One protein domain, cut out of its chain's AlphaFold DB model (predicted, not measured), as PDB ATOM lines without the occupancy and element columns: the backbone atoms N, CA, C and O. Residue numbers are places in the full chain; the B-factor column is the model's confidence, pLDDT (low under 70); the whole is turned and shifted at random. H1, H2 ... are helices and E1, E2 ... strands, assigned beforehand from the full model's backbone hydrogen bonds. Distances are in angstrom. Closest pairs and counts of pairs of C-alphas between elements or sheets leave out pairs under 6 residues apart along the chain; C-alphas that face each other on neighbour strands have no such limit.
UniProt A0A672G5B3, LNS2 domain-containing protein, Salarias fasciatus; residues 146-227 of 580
ATOM      1  N   ALA A 146      44.759   7.855 -45.697       89.62
ATOM      2  CA  ALA A 146      44.055   7.372 -44.499       89.62
ATOM      3  C   ALA A 146      43.667   5.887 -44.646       89.62
ATOM      4  O   ALA A 146      43.603   5.386 -45.771       89.62
ATOM      5  N   ILE A 147      43.363   5.184 -43.547       92.88
ATOM      6  CA  ILE A 147      42.942   3.767 -43.571       92.88
ATOM      7  C   ILE A 147      41.632   3.533 -42.798       92.88
ATOM      8  O   ILE A 147      41.320   4.250 -41.847       92.88
ATOM      9  N   SER A 148      40.858   2.535 -43.222       93.94
ATOM     10  CA  SER A 148      39.544   2.183 -42.667       93.94
ATOM     11  C   SER A 148      39.284   0.682 -42.776       93.94
ATOM     12  O   SER A 148      39.721   0.051 -43.736       93.94
ATOM     13  N   LEU A 149      38.531   0.117 -41.833       91.56
ATOM     14  CA  LEU A 149      38.056  -1.275 -41.857       91.56
ATOM     15  C   LEU A 149      36.640  -1.393 -42.458       91.56
ATOM     16  O   LEU A 149      35.844  -2.255 -42.079       91.56
ATOM     17  N   CYS A 150      36.291  -0.498 -43.388       88.00
ATOM     18  CA  CYS A 150      34.975  -0.476 -44.027       88.00
ATOM     19  C   CYS A 150      34.715  -1.646 -44.993       88.00
ATOM     20  O   CYS A 150      33.554  -1.945 -45.268       88.00
ATOM     21  N   GLY A 151      35.758  -2.323 -45.488       85.88
ATOM     22  CA  GLY A 151      35.634  -3.406 -46.464       85.88
ATOM     23  C   GLY A 151      35.037  -2.945 -47.798       85.88
ATOM     24  O   GLY A 151      35.276  -1.830 -48.257       85.88
ATOM     25  N   GLY A 152      34.277  -3.825 -48.454       79.56
ATOM     26  CA  GLY A 152      33.487  -3.491 -49.648       79.56
ATOM     27  C   GLY A 152      34.250  -3.412 -50.978       79.56
ATOM     28  O   GLY A 152      33.615  -3.342 -52.024       79.56
ATOM     29  N   LEU A 153      35.588  -3.494 -50.991       77.00
ATOM     30  CA  LEU A 153      36.383  -3.504 -52.237       77.00
ATOM     31  C   LEU A 153      36.098  -4.717 -53.143       77.00
ATOM     32  O   LEU A 153      36.307  -4.644 -54.354       77.00
ATOM     33  N   THR A 154      35.646  -5.835 -52.568       67.44
ATOM     34  CA  THR A 154      35.228  -7.053 -53.286       67.44
ATOM     35  C   THR A 154      33.841  -6.947 -53.904       67.44
ATOM     36  O   THR A 154      33.513  -7.706 -54.820       67.44
ATOM     37  N   ASP A 155      33.027  -6.020 -53.410       64.50
ATOM     38  CA  ASP A 155      31.623  -5.919 -53.758       64.50
ATOM     39  C   ASP A 155      31.465  -4.986 -54.963       64.50
ATOM     40  O   ASP A 155      32.239  -4.053 -55.184       64.50
ATOM     41  N   ASN A 156      30.416  -5.180 -55.763       60.06
ATOM     42  CA  ASN A 156      30.149  -4.304 -56.912       60.06
ATOM     43  C   ASN A 156      29.601  -2.914 -56.506       60.06
ATOM     44  O   ASN A 156      29.069  -2.198 -57.350       60.06
ATOM     45  N   ARG A 157      29.737  -2.527 -55.233       65.81
ATOM     46  CA  ARG A 157      29.359  -1.220 -54.681       65.81
ATOM     47  C   ARG A 157      30.571  -0.284 -54.685       65.81
ATOM     48  O   ARG A 157      31.715  -0.729 -54.740       65.81
ATOM     49  N   GLU A 158      30.322   1.017 -54.681       73.69
ATOM     50  CA  GLU A 158      31.368   2.026 -54.505       73.69
ATOM     51  C   GLU A 158      31.398   2.455 -53.037       73.69
ATOM     52  O   GLU A 158      30.347   2.602 -52.415       73.69
ATOM     53  N   ILE A 159      32.600   2.601 -52.476       83.62
ATOM     54  CA  ILE A 159      32.791   2.965 -51.068       83.62
ATOM     55  C   ILE A 159      32.482   4.452 -50.916       83.62
ATOM     56  O   ILE A 159      33.185   5.296 -51.480       83.62
ATOM     57  N   THR A 160      31.437   4.779 -50.156       83.88
ATOM     58  CA  THR A 160      31.084   6.178 -49.890       83.88
ATOM     59  C   THR A 160      31.998   6.774 -48.815       83.88
ATOM     60  O   THR A 160      32.642   6.053 -48.044       83.88
ATOM     61  N   ARG A 161      32.094   8.109 -48.756       83.62
ATOM     62  CA  ARG A 161      32.965   8.794 -47.781       83.62
ATOM     63  C   ARG A 161      32.520   8.506 -46.345       83.62
ATOM     64  O   ARG A 161      33.360   8.367 -45.464       83.62
ATOM     65  N   GLU A 162      31.218   8.381 -46.134       83.19
ATOM     66  CA  GLU A 162      30.568   8.167 -44.843       83.19
ATOM     67  C   GLU A 162      30.904   6.766 -44.313       83.19
ATOM     68  O   GLU A 162      31.398   6.639 -43.198       83.19
ATOM     69  N   GLN A 163      30.763   5.735 -45.159       84.75
ATOM     70  CA  GLN A 163      31.141   4.349 -44.843       84.75
ATOM     71  C   GLN A 163      32.631   4.210 -44.510       84.75
ATOM     72  O   GLN A 163      33.012   3.443 -43.625       84.75
ATOM     73  N   PHE A 164      33.491   4.953 -45.216       89.81
ATOM     74  CA  PHE A 164      34.922   4.971 -44.934       89.81
ATOM     75  C   PHE A 164      35.234   5.628 -43.579       89.81
ATOM     76  O   PHE A 164      36.077   5.121 -42.839       89.81
ATOM     77  N   LEU A 165      34.566   6.737 -43.242       87.50
ATOM     78  CA  LEU A 165      34.787   7.464 -41.987       87.50
ATOM     79  C   LEU A 165      34.240   6.713 -40.764       87.50
ATOM     80  O   LEU A 165      34.940   6.653 -39.753       87.50
ATOM     81  N   GLU A 166      33.067   6.080 -40.873       89.06
ATOM     82  CA  GLU A 166      32.420   5.290 -39.807       89.06
ATOM     83  C   GLU A 166      33.351   4.222 -39.202       89.06
ATOM     84  O   GLU A 166      33.310   3.961 -38.002       89.06
ATOM     85  N   LYS A 167      34.218   3.623 -40.029       88.88
ATOM     86  CA  LYS A 167      35.179   2.576 -39.634       88.88
ATOM     87  C   LYS A 167      36.643   2.985 -39.825       88.88
ATOM     88  O   LYS A 167      37.515   2.125 -39.967       88.88
ATOM     89  N   SER A 168      36.913   4.290 -39.859       92.06
ATOM     90  CA  SER A 168      38.277   4.819 -39.958       92.06
ATOM     91  C   SER A 168      39.127   4.395 -38.753       92.06
ATOM     92  O   SER A 168      38.648   4.359 -37.620       92.06
ATOM     93  N   VAL A 169      40.391   4.031 -38.996       89.69
ATOM     94  CA  VAL A 169      41.308   3.572 -37.940       89.69
ATOM     95  C   VAL A 169      42.167   4.746 -37.487       89.69
ATOM     96  O   VAL A 169      42.894   5.344 -38.281       89.69
ATOM     97  N   SER A 170      42.093   5.074 -36.202       88.81
ATOM     98  CA  SER A 170      42.938   6.098 -35.581       88.81
ATOM     99  C   SER A 170      44.378   5.611 -35.378       88.81
ATOM    100  O   SER A 170      44.642   4.411 -35.287       88.81
ATOM    101  N   TYR A 171      45.319   6.552 -35.235       81.94
ATOM    102  CA  TYR A 171      46.717   6.233 -34.920       81.94
ATOM    103  C   TYR A 171      46.847   5.360 -33.662       81.94
ATOM    104  O   TYR A 171      47.615   4.401 -33.669       81.94
ATOM    105  N   GLN A 172      46.063   5.647 -32.617       82.88
ATOM    106  CA  GLN A 172      46.089   4.881 -31.373       82.88
ATOM    107  C   GLN A 172      45.703   3.414 -31.613       82.88
ATOM    108  O   GLN A 172      46.498   2.525 -31.314       82.88
ATOM    109  N   GLN A 173      44.553   3.160 -32.249       85.19
ATOM    110  CA  GLN A 173      44.092   1.802 -32.579       85.19
ATOM    111  C   GLN A 173      45.106   1.034 -33.441       85.19
ATOM    112  O   GLN A 173      45.327  -0.157 -33.228       85.19
ATOM    113  N   PHE A 174      45.756   1.712 -34.392       85.00
ATOM    114  CA  PHE A 174      46.800   1.106 -35.215       85.00
ATOM    115  C   PHE A 174      48.085   0.805 -34.424       85.00
ATOM    116  O   PHE A 174      48.715  -0.226 -34.643       85.00
ATOM    117  N   SER A 175      48.469   1.676 -33.486       79.75
ATOM    118  CA  SER A 175      49.644   1.471 -32.628       79.75
ATOM    119  C   SER A 175      49.456   0.329 -31.623       79.75
ATOM    120  O   SER A 175      50.411  -0.383 -31.322       79.75
ATOM    121  N   GLU A 176      48.222   0.121 -31.153       87.88
ATOM    122  CA  GLU A 176      47.840  -0.974 -30.255       87.88
ATOM    123  C   GLU A 176      47.745  -2.322 -30.993       87.88
ATOM    124  O   GLU A 176      48.066  -3.360 -30.414       87.88
ATOM    125  N   ASN A 177      47.357  -2.325 -32.277       84.56
ATOM    126  CA  ASN A 177      47.311  -3.529 -33.113       84.56
ATOM    127  C   ASN A 177      47.817  -3.285 -34.556       84.56
ATOM    128  O   ASN A 177      47.014  -3.116 -35.479       84.56
ATOM    129  N   PRO A 178      49.140  -3.352 -34.797       86.31
ATOM    130  CA  PRO A 178      49.706  -3.183 -36.139       86.31
ATOM    131  C   PRO A 178      49.272  -4.254 -37.153       86.31
ATOM    132  O   PRO A 178      49.311  -4.001 -38.355       86.31
ATOM    133  N   SER A 179      48.818  -5.431 -36.700       87.12
ATOM    134  CA  SER A 179      48.330  -6.520 -37.568       87.12
ATOM    135  C   SER A 179      47.006  -6.204 -38.277       87.12
ATOM    136  O   SER A 179      46.563  -6.981 -39.117       87.12
ATOM    137  N   ILE A 180      46.406  -5.035 -38.022       88.12
ATOM    138  CA  ILE A 180      45.311  -4.473 -38.830       88.12
ATOM    139  C   ILE A 180      45.690  -4.371 -40.325       88.12
ATOM    140  O   ILE A 180      44.797  -4.426 -41.169       88.12
ATOM    141  N   ILE A 181      46.985  -4.291 -40.679       87.62
ATOM    142  CA  ILE A 181      47.450  -4.337 -42.084       87.62
ATOM    143  C   ILE A 181      47.068  -5.624 -42.834       87.62
ATOM    144  O   ILE A 181      46.963  -5.598 -44.061       87.62
ATOM    145  N   ASP A 182      46.857  -6.724 -42.108       85.75
ATOM    146  CA  ASP A 182      46.530  -8.042 -42.658       85.75
ATOM    147  C   ASP A 182      45.008  -8.309 -42.693       85.75
ATOM    148  O   ASP A 182      44.577  -9.371 -43.152       85.75
ATOM    149  N   ASP A 183      44.171  -7.366 -42.231       86.50
ATOM    150  CA  ASP A 183      42.710  -7.522 -42.239       86.50
ATOM    151  C   ASP A 183      42.155  -7.479 -43.681       86.50
ATOM    152  O   ASP A 183      42.411  -6.523 -44.424       86.50
ATOM    153  N   PRO A 184      41.347  -8.471 -44.110       84.19
ATOM    154  CA  PRO A 184      40.803  -8.519 -45.468       84.19
ATOM    155  C   PRO A 184      39.828  -7.372 -45.796       84.19
ATOM    156  O   PRO A 184      39.547  -7.136 -46.973       84.19
ATOM    157  N   ASN A 185      39.317  -6.660 -44.789       88.50
ATOM    158  CA  ASN A 185      38.438  -5.498 -44.931       88.50
ATOM    159  C   ASN A 185      39.202  -4.165 -44.932       88.50
ATOM    160  O   ASN A 185      38.563  -3.110 -44.991       88.50
ATOM    161  N   LEU A 186      40.538  -4.179 -44.862       92.50
ATOM    162  CA  LEU A 186      41.326  -2.954 -44.851       92.50
ATOM    163  C   LEU A 186      41.261  -2.221 -46.196       92.50
ATOM    164  O   LEU A 186      41.657  -2.729 -47.251       92.50
ATOM    165  N   VAL A 187      40.830  -0.966 -46.122       91.94
ATOM    166  CA  VAL A 187      40.767  -0.025 -47.235       91.94
ATOM    167  C   VAL A 187      41.688   1.149 -46.948       91.94
ATOM    168  O   VAL A 187      41.564   1.828 -45.930       91.94
ATOM    169  N   VAL A 188      42.592   1.424 -47.882       92.31
ATOM    170  CA  VAL A 188      43.481   2.586 -47.868       92.31
ATOM    171  C   VAL A 188      42.945   3.625 -48.844       92.31
ATOM    172  O   VAL A 188      42.793   3.356 -50.036       92.31
ATOM    173  N   LYS A 189      42.675   4.831 -48.356       90.00
ATOM    174  CA  LYS A 189      42.356   5.999 -49.176       90.00
ATOM    175  C   LYS A 189      43.648   6.746 -49.493       90.00
ATOM    176  O   LYS A 189      44.375   7.095 -48.570       90.00
ATOM    177  N   ILE A 190      43.914   7.023 -50.769       86.56
ATOM    178  CA  ILE A 190      45.016   7.888 -51.226       86.56
ATOM    179  C   ILE A 190      44.403   8.957 -52.132       86.56
ATOM    180  O   ILE A 190      43.860   8.645 -53.197       86.56
ATOM    181  N   GLY A 191      44.437  10.219 -51.694       82.25
ATOM    182  CA  GLY A 191      43.661  11.292 -52.323       82.25
ATOM    183  C   GLY A 191      42.170  10.928 -52.400       82.25
ATOM    184  O   GLY A 191      41.544  10.630 -51.385       82.25
ATOM    185  N   ASN A 192      41.610  10.892 -53.614       81.12
ATOM    186  CA  ASN A 192      40.193  10.575 -53.860       81.12
ATOM    187  C   ASN A 192      39.932   9.117 -54.296       81.12
ATOM    188  O   ASN A 192      38.839   8.814 -54.768       81.12
ATOM    189  N   LYS A 193      40.913   8.210 -54.182       84.06
ATOM    190  CA  LYS A 193      40.780   6.800 -54.594       84.06
ATOM    191  C   LYS A 193      40.977   5.845 -53.414       84.06
ATOM    192  O   LYS A 193      41.776   6.114 -52.518       84.06
ATOM    193  N   TYR A 194      40.260   4.722 -53.449       88.75
ATOM    194  CA  TYR A 194      40.296   3.661 -52.441       88.75
ATOM    195  C   TYR A 194      41.003   2.413 -52.987       88.75
ATOM    196  O   TYR A 194      40.801   2.029 -54.140       88.75
ATOM    197  N   TYR A 195      41.825   1.785 -52.151       88.81
ATOM    198  CA  TYR A 195      42.760   0.719 -52.510       88.81
ATOM    199  C   TYR A 195      42.795  -0.369 -51.434       88.81
ATOM    200  O   TYR A 195      42.618  -0.072 -50.255       88.81
ATOM    201  N   ASN A 196      43.094  -1.616 -51.811       91.12
ATOM    202  CA  ASN A 196      43.540  -2.612 -50.830       91.12
ATOM    203  C   ASN A 196      45.018  -2.376 -50.471       91.12
ATOM    204  O   ASN A 196      45.753  -1.734 -51.230       91.12
ATOM    205  N   TRP A 197      45.475  -2.937 -49.349       91.38
ATOM    206  CA  TRP A 197      46.867  -2.814 -48.898       91.38
ATOM    207  C   TRP A 197      47.886  -3.199 -49.982       91.38
ATOM    208  O   TRP A 197      48.807  -2.437 -50.275       91.38
ATOM    209  N   ASN A 198      47.664  -4.316 -50.680       87.38
ATOM    210  CA  ASN A 198      48.580  -4.845 -51.700       87.38
ATOM    211  C   ASN A 198      48.770  -3.922 -52.922       87.38
ATOM    212  O   ASN A 198      49.789  -4.026 -53.615       87.38
ATOM    213  N   THR A 199      47.802  -3.040 -53.196       89.06
ATOM    214  CA  THR A 199      47.857  -2.017 -54.257       89.06
ATOM    215  C   THR A 199      48.343  -0.673 -53.712       89.06
ATOM    216  O   THR A 199      49.110   0.013 -54.384       89.06
ATOM    217  N   ALA A 200      47.940  -0.310 -52.492       89.56
ATOM    218  CA  ALA A 200      48.340   0.928 -51.833       89.56
ATOM    219  C   ALA A 200      49.827   0.945 -51.456       89.56
ATOM    220  O   ALA A 200      50.501   1.938 -51.708       89.56
ATOM    221  N   ALA A 201      50.357  -0.152 -50.907       89.00
ATOM    222  CA  ALA A 201      51.718  -0.203 -50.380       89.00
ATOM    223  C   ALA A 201      52.793   0.151 -51.433       89.00
ATOM    224  O   ALA A 201      53.624   1.001 -51.126       89.00
ATOM    225  N   PRO A 202      52.775  -0.354 -52.688       86.56
ATOM    226  CA  PRO A 202      53.702   0.109 -53.730       86.56
ATOM    227  C   PRO A 202      53.561   1.596 -54.095       86.56
ATOM    228  O   PRO A 202      54.561   2.248 -54.390       86.56
ATOM    229  N   VAL A 203      52.339   2.141 -54.076       83.56
ATOM    230  CA  VAL A 203      52.064   3.555 -54.399       83.56
ATOM    231  C   VAL A 203      52.573   4.468 -53.279       83.56
ATOM    232  O   VAL A 203      53.300   5.423 -53.546       83.56
ATOM    233  N   MET A 204      52.257   4.134 -52.025       84.19
ATOM    234  CA  MET A 204      52.740   4.837 -50.834       84.19
ATOM    235  C   MET A 204      54.258   4.734 -50.693       84.19
ATOM    236  O   MET A 204      54.906   5.733 -50.402       84.19
ATOM    237  N   LEU A 205      54.843   3.558 -50.946       84.00
ATOM    238  CA  LEU A 205      56.292   3.362 -50.912       84.00
ATOM    239  C   LEU A 205      56.989   4.242 -51.953       84.00
ATOM    240  O   LEU A 205      58.009   4.846 -51.640       84.00
ATOM    241  N   ALA A 206      56.434   4.376 -53.160       82.50
ATOM    242  CA  ALA A 206      57.000   5.268 -54.167       82.50
ATOM    243  C   ALA A 206      56.948   6.744 -53.737       82.50
ATOM    244  O   ALA A 206      57.954   7.450 -53.840       82.50
ATOM    245  N   MET A 207      55.813   7.182 -53.180       75.19
ATOM    246  CA  MET A 207      55.666   8.529 -52.621       75.19
ATOM    247  C   MET A 207      56.625   8.778 -51.450       75.19
ATOM    248  O   MET A 207      57.205   9.854 -51.374       75.19
ATOM    249  N   GLN A 208      56.837   7.798 -50.569       74.69
ATOM    250  CA  GLN A 208      57.668   7.962 -49.373       74.69
ATOM    251  C   GLN A 208      59.175   7.855 -49.659       74.69
ATOM    252  O   GLN A 208      59.959   8.589 -49.066       74.69
ATOM    253  N   VAL A 209      59.589   6.950 -50.554       78.00
ATOM    254  CA  VAL A 209      61.009   6.690 -50.861       78.00
ATOM    255  C   VAL A 209      61.548   7.650 -51.921       78.00
ATOM    256  O   VAL A 209      62.667   8.131 -51.789       78.00
ATOM    257  N   TYR A 210      60.763   7.954 -52.961       75.12
ATOM    258  CA  TYR A 210      61.215   8.773 -54.095       75.12
ATOM    259  C   TYR A 210      60.601  10.178 -54.128       75.12
ATOM    260  O   TYR A 210      60.880  10.931 -55.062       75.12
ATOM    261  N   GLN A 211      59.740  10.525 -53.159       73.62
ATOM    262  CA  GLN A 211      59.005  11.801 -53.099       73.62
ATOM    263  C   GLN A 211      58.206  12.110 -54.381       73.62
ATOM    264  O   GLN A 211      57.955  13.265 -54.722       73.62
ATOM    265  N   LYS A 212      57.806  11.062 -55.117       69.00
ATOM    266  CA  LYS A 212      57.113  11.151 -56.409       69.00
ATOM    267  C   LYS A 212      56.017  10.085 -56.510       69.00
ATOM    268  O   LYS A 212      56.254   8.939 -56.126       69.00
ATOM    269  N   PRO A 213      54.827  10.414 -57.044       78.44
ATOM    270  CA  PRO A 213      53.815   9.409 -57.346       78.44
ATOM    271  C   PRO A 213      54.291   8.494 -58.484       78.44
ATOM    272  O   PRO A 213      55.034   8.919 -59.371       78.44
ATOM    273  N   LEU A 214      53.830   7.240 -58.488       76.75
ATOM    274  CA  LEU A 214      54.047   6.345 -59.627       76.75
ATOM    275  C   LEU A 214      53.372   6.903 -60.895       76.75
ATOM    276  O   LEU A 214      52.289   7.489 -60.793       76.75
ATOM    277  N   PRO A 215      53.937   6.669 -62.097       87.94
ATOM    278  CA  PRO A 215      53.264   6.983 -63.352       87.94
ATOM    279  C   PRO A 215      51.871   6.344 -63.410       87.94
ATOM    280  O   PRO A 215      51.698   5.185 -63.028       87.94
ATOM    281  N   GLN A 216      50.881   7.073 -63.931       79.69
ATOM    282  CA  GLN A 216      49.475   6.647 -63.918       79.69
ATOM    283  C   GLN A 216      49.263   5.262 -64.567       79.69
ATOM    284  O   GLN A 216      48.543   4.430 -64.018       79.69
ATOM    285  N   ALA A 217      49.984   4.957 -65.654       81.88
ATOM    286  CA  ALA A 217      49.975   3.637 -66.295       81.88
ATOM    287  C   ALA A 217      50.531   2.508 -65.395       81.88
ATOM    288  O   ALA A 217      50.046   1.377 -65.435       81.88
ATOM    289  N   SER A 218      51.528   2.797 -64.553       86.81
ATOM    290  CA  SER A 218      52.055   1.843 -63.568       86.81
ATOM    291  C   SER A 218      51.035   1.580 -62.459       86.81
ATOM    292  O   SER A 218      50.825   0.426 -62.095       86.81
ATOM    293  N   VAL A 219      50.355   2.624 -61.969       84.12
ATOM    294  CA  VAL A 219      49.270   2.490 -60.980       84.12
ATOM    295  C   VAL A 219      48.133   1.636 -61.544       84.12
ATOM    296  O   VAL A 219      47.682   0.709 -60.878       84.12
ATOM    297  N   GLU A 220      47.708   1.881 -62.784       83.44
ATOM    298  CA  GLU A 220      46.649   1.111 -63.453       83.44
ATOM    299  C   GLU A 220      47.019  -0.362 -63.664       83.44
ATOM    300  O   GLU A 220      46.184  -1.242 -63.435       83.44
ATOM    301  N   ASN A 221      48.271  -0.658 -64.024       86.88
ATOM    302  CA  ASN A 221      48.757  -2.034 -64.125       86.88
ATOM    303  C   ASN A 221      48.723  -2.756 -62.767       86.88
ATOM    304  O   ASN A 221      48.212  -3.873 -62.689       86.88
ATOM    305  N   ILE A 222      49.191  -2.109 -61.691       85.00
ATOM    306  CA  ILE A 222      49.161  -2.681 -60.333       85.00
ATOM    307  C   ILE A 222      47.711  -2.870 -59.862       85.00
ATOM    308  O   ILE A 222      47.379  -3.927 -59.331       85.00
ATOM    309  N   MET A 223      46.822  -1.899 -60.107       82.25
ATOM    310  CA  MET A 223      45.390  -2.024 -59.805       82.25
ATOM    311  C   MET A 223      44.766  -3.223 -60.531       82.25
ATOM    312  O   MET A 223      44.065  -4.017 -59.910       82.25
ATOM    313  N   LYS A 224      45.045  -3.393 -61.828       83.00
ATOM    314  CA  LYS A 224      44.528  -4.499 -62.652       83.00
ATOM    315  C   LYS A 224      45.020  -5.879 -62.195       83.00
ATOM    316  O   LYS A 224      44.317  -6.873 -62.384       83.00
ATOM    317  N   GLU A 225      46.223  -5.947 -61.631       82.06
ATOM    318  CA  GLU A 225      46.824  -7.180 -61.120       82.06
ATOM    319  C   GLU A 225      46.357  -7.522 -59.695       82.06
ATOM    320  O   GLU A 225      46.035  -8.681 -59.426       82.06
ATOM    321  N   LYS A 226      46.318  -6.529 -58.792       83.19
ATOM    322  CA  LYS A 226      46.246  -6.736 -57.333       83.19
ATOM    323  C   LYS A 226      44.946  -6.309 -56.653       83.19
ATOM    324  O   LYS A 226      44.734  -6.700 -55.503       83.19
ATOM    325  N   MET A 227      44.073  -5.539 -57.304       82.38
ATOM    326  CA  MET A 227      42.738  -5.284 -56.751       82.38
ATOM    327  C   MET A 227      41.864  -6.542 -56.874       82.38
ATOM    328  O   MET A 227      42.018  -7.305 -57.835       82.38
TER     329      MET A 227
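What this domain is: This is residues 146 to 227 of the 580 residues of the protein "LNS2 domain-containing protein" of Salarias fasciatus (UniProt A0A672G5B3). A small three-stranded sheet forms the core, with short helix H1 over one face and the longer H4 over the other, while H5 folds back along part of H4 as a helical hairpin. Short helices H2 and H3 lie toward the E1 edge. The printed part has 82 residues, with five named helices and three named strands in the order E1 H1 H2 H3 E2 E3 H4 H5; the sheet, E1 E2 E3, is antiparallel. It is mostly helix and compact, with a radius of gyration of the C-alphas of 12.9 A and spans of 31 by 31 by 20 A.

How they stand to each other: E1, residues 146 to 148, is antiparallel to E2, residues 187 to 190; N 146 and O 189 are 3.0 A apart, within hydrogen-bond range. H1, residues 161 to 166, is on the sheet at a height of 9.5 A. H2, residues 171 to 176, is not on it. H3, residues 178 to 182, only grazes it with residues 180 to 181. E2 and E3, residues 193 to 195, form an antiparallel hairpin, with N 188 and O 195 at 2.8 A. H4, residues 197 to 210, is on the opposite face from H1, at a height of 11.3 A. With residues 198 to 203 alone it touches H5, residues 216 to 226; the closest C-alphas, Thr 199 and Lys 226, are 5.9 A apart. They run opposite ways at a shallow tilt of 33 degrees, only just short of steep. Every O i to N i+4 pair is within hydrogen-bond range in H1, H2 and H5; H4 has 8 of 10, and H3 0 of 1 but 2 of 2 O i to N i+3 pairs.

Where its parts are: E1 begins at C-alpha 146 (44.055, 7.372, -44.499). H4 measures 19.2 A from first to last C-alpha and H5 15.3 A, ending at C-alpha 226 (46.246, -6.736, -57.333).

The domain as a whole: The C-alphas farthest apart, Glu 176 and Ala 217, are 36.4 A apart. The printed part has no cut. The link E1 to H1 is long, with 12 residues. Residues 154 to 157 and 212 have pLDDT under 70.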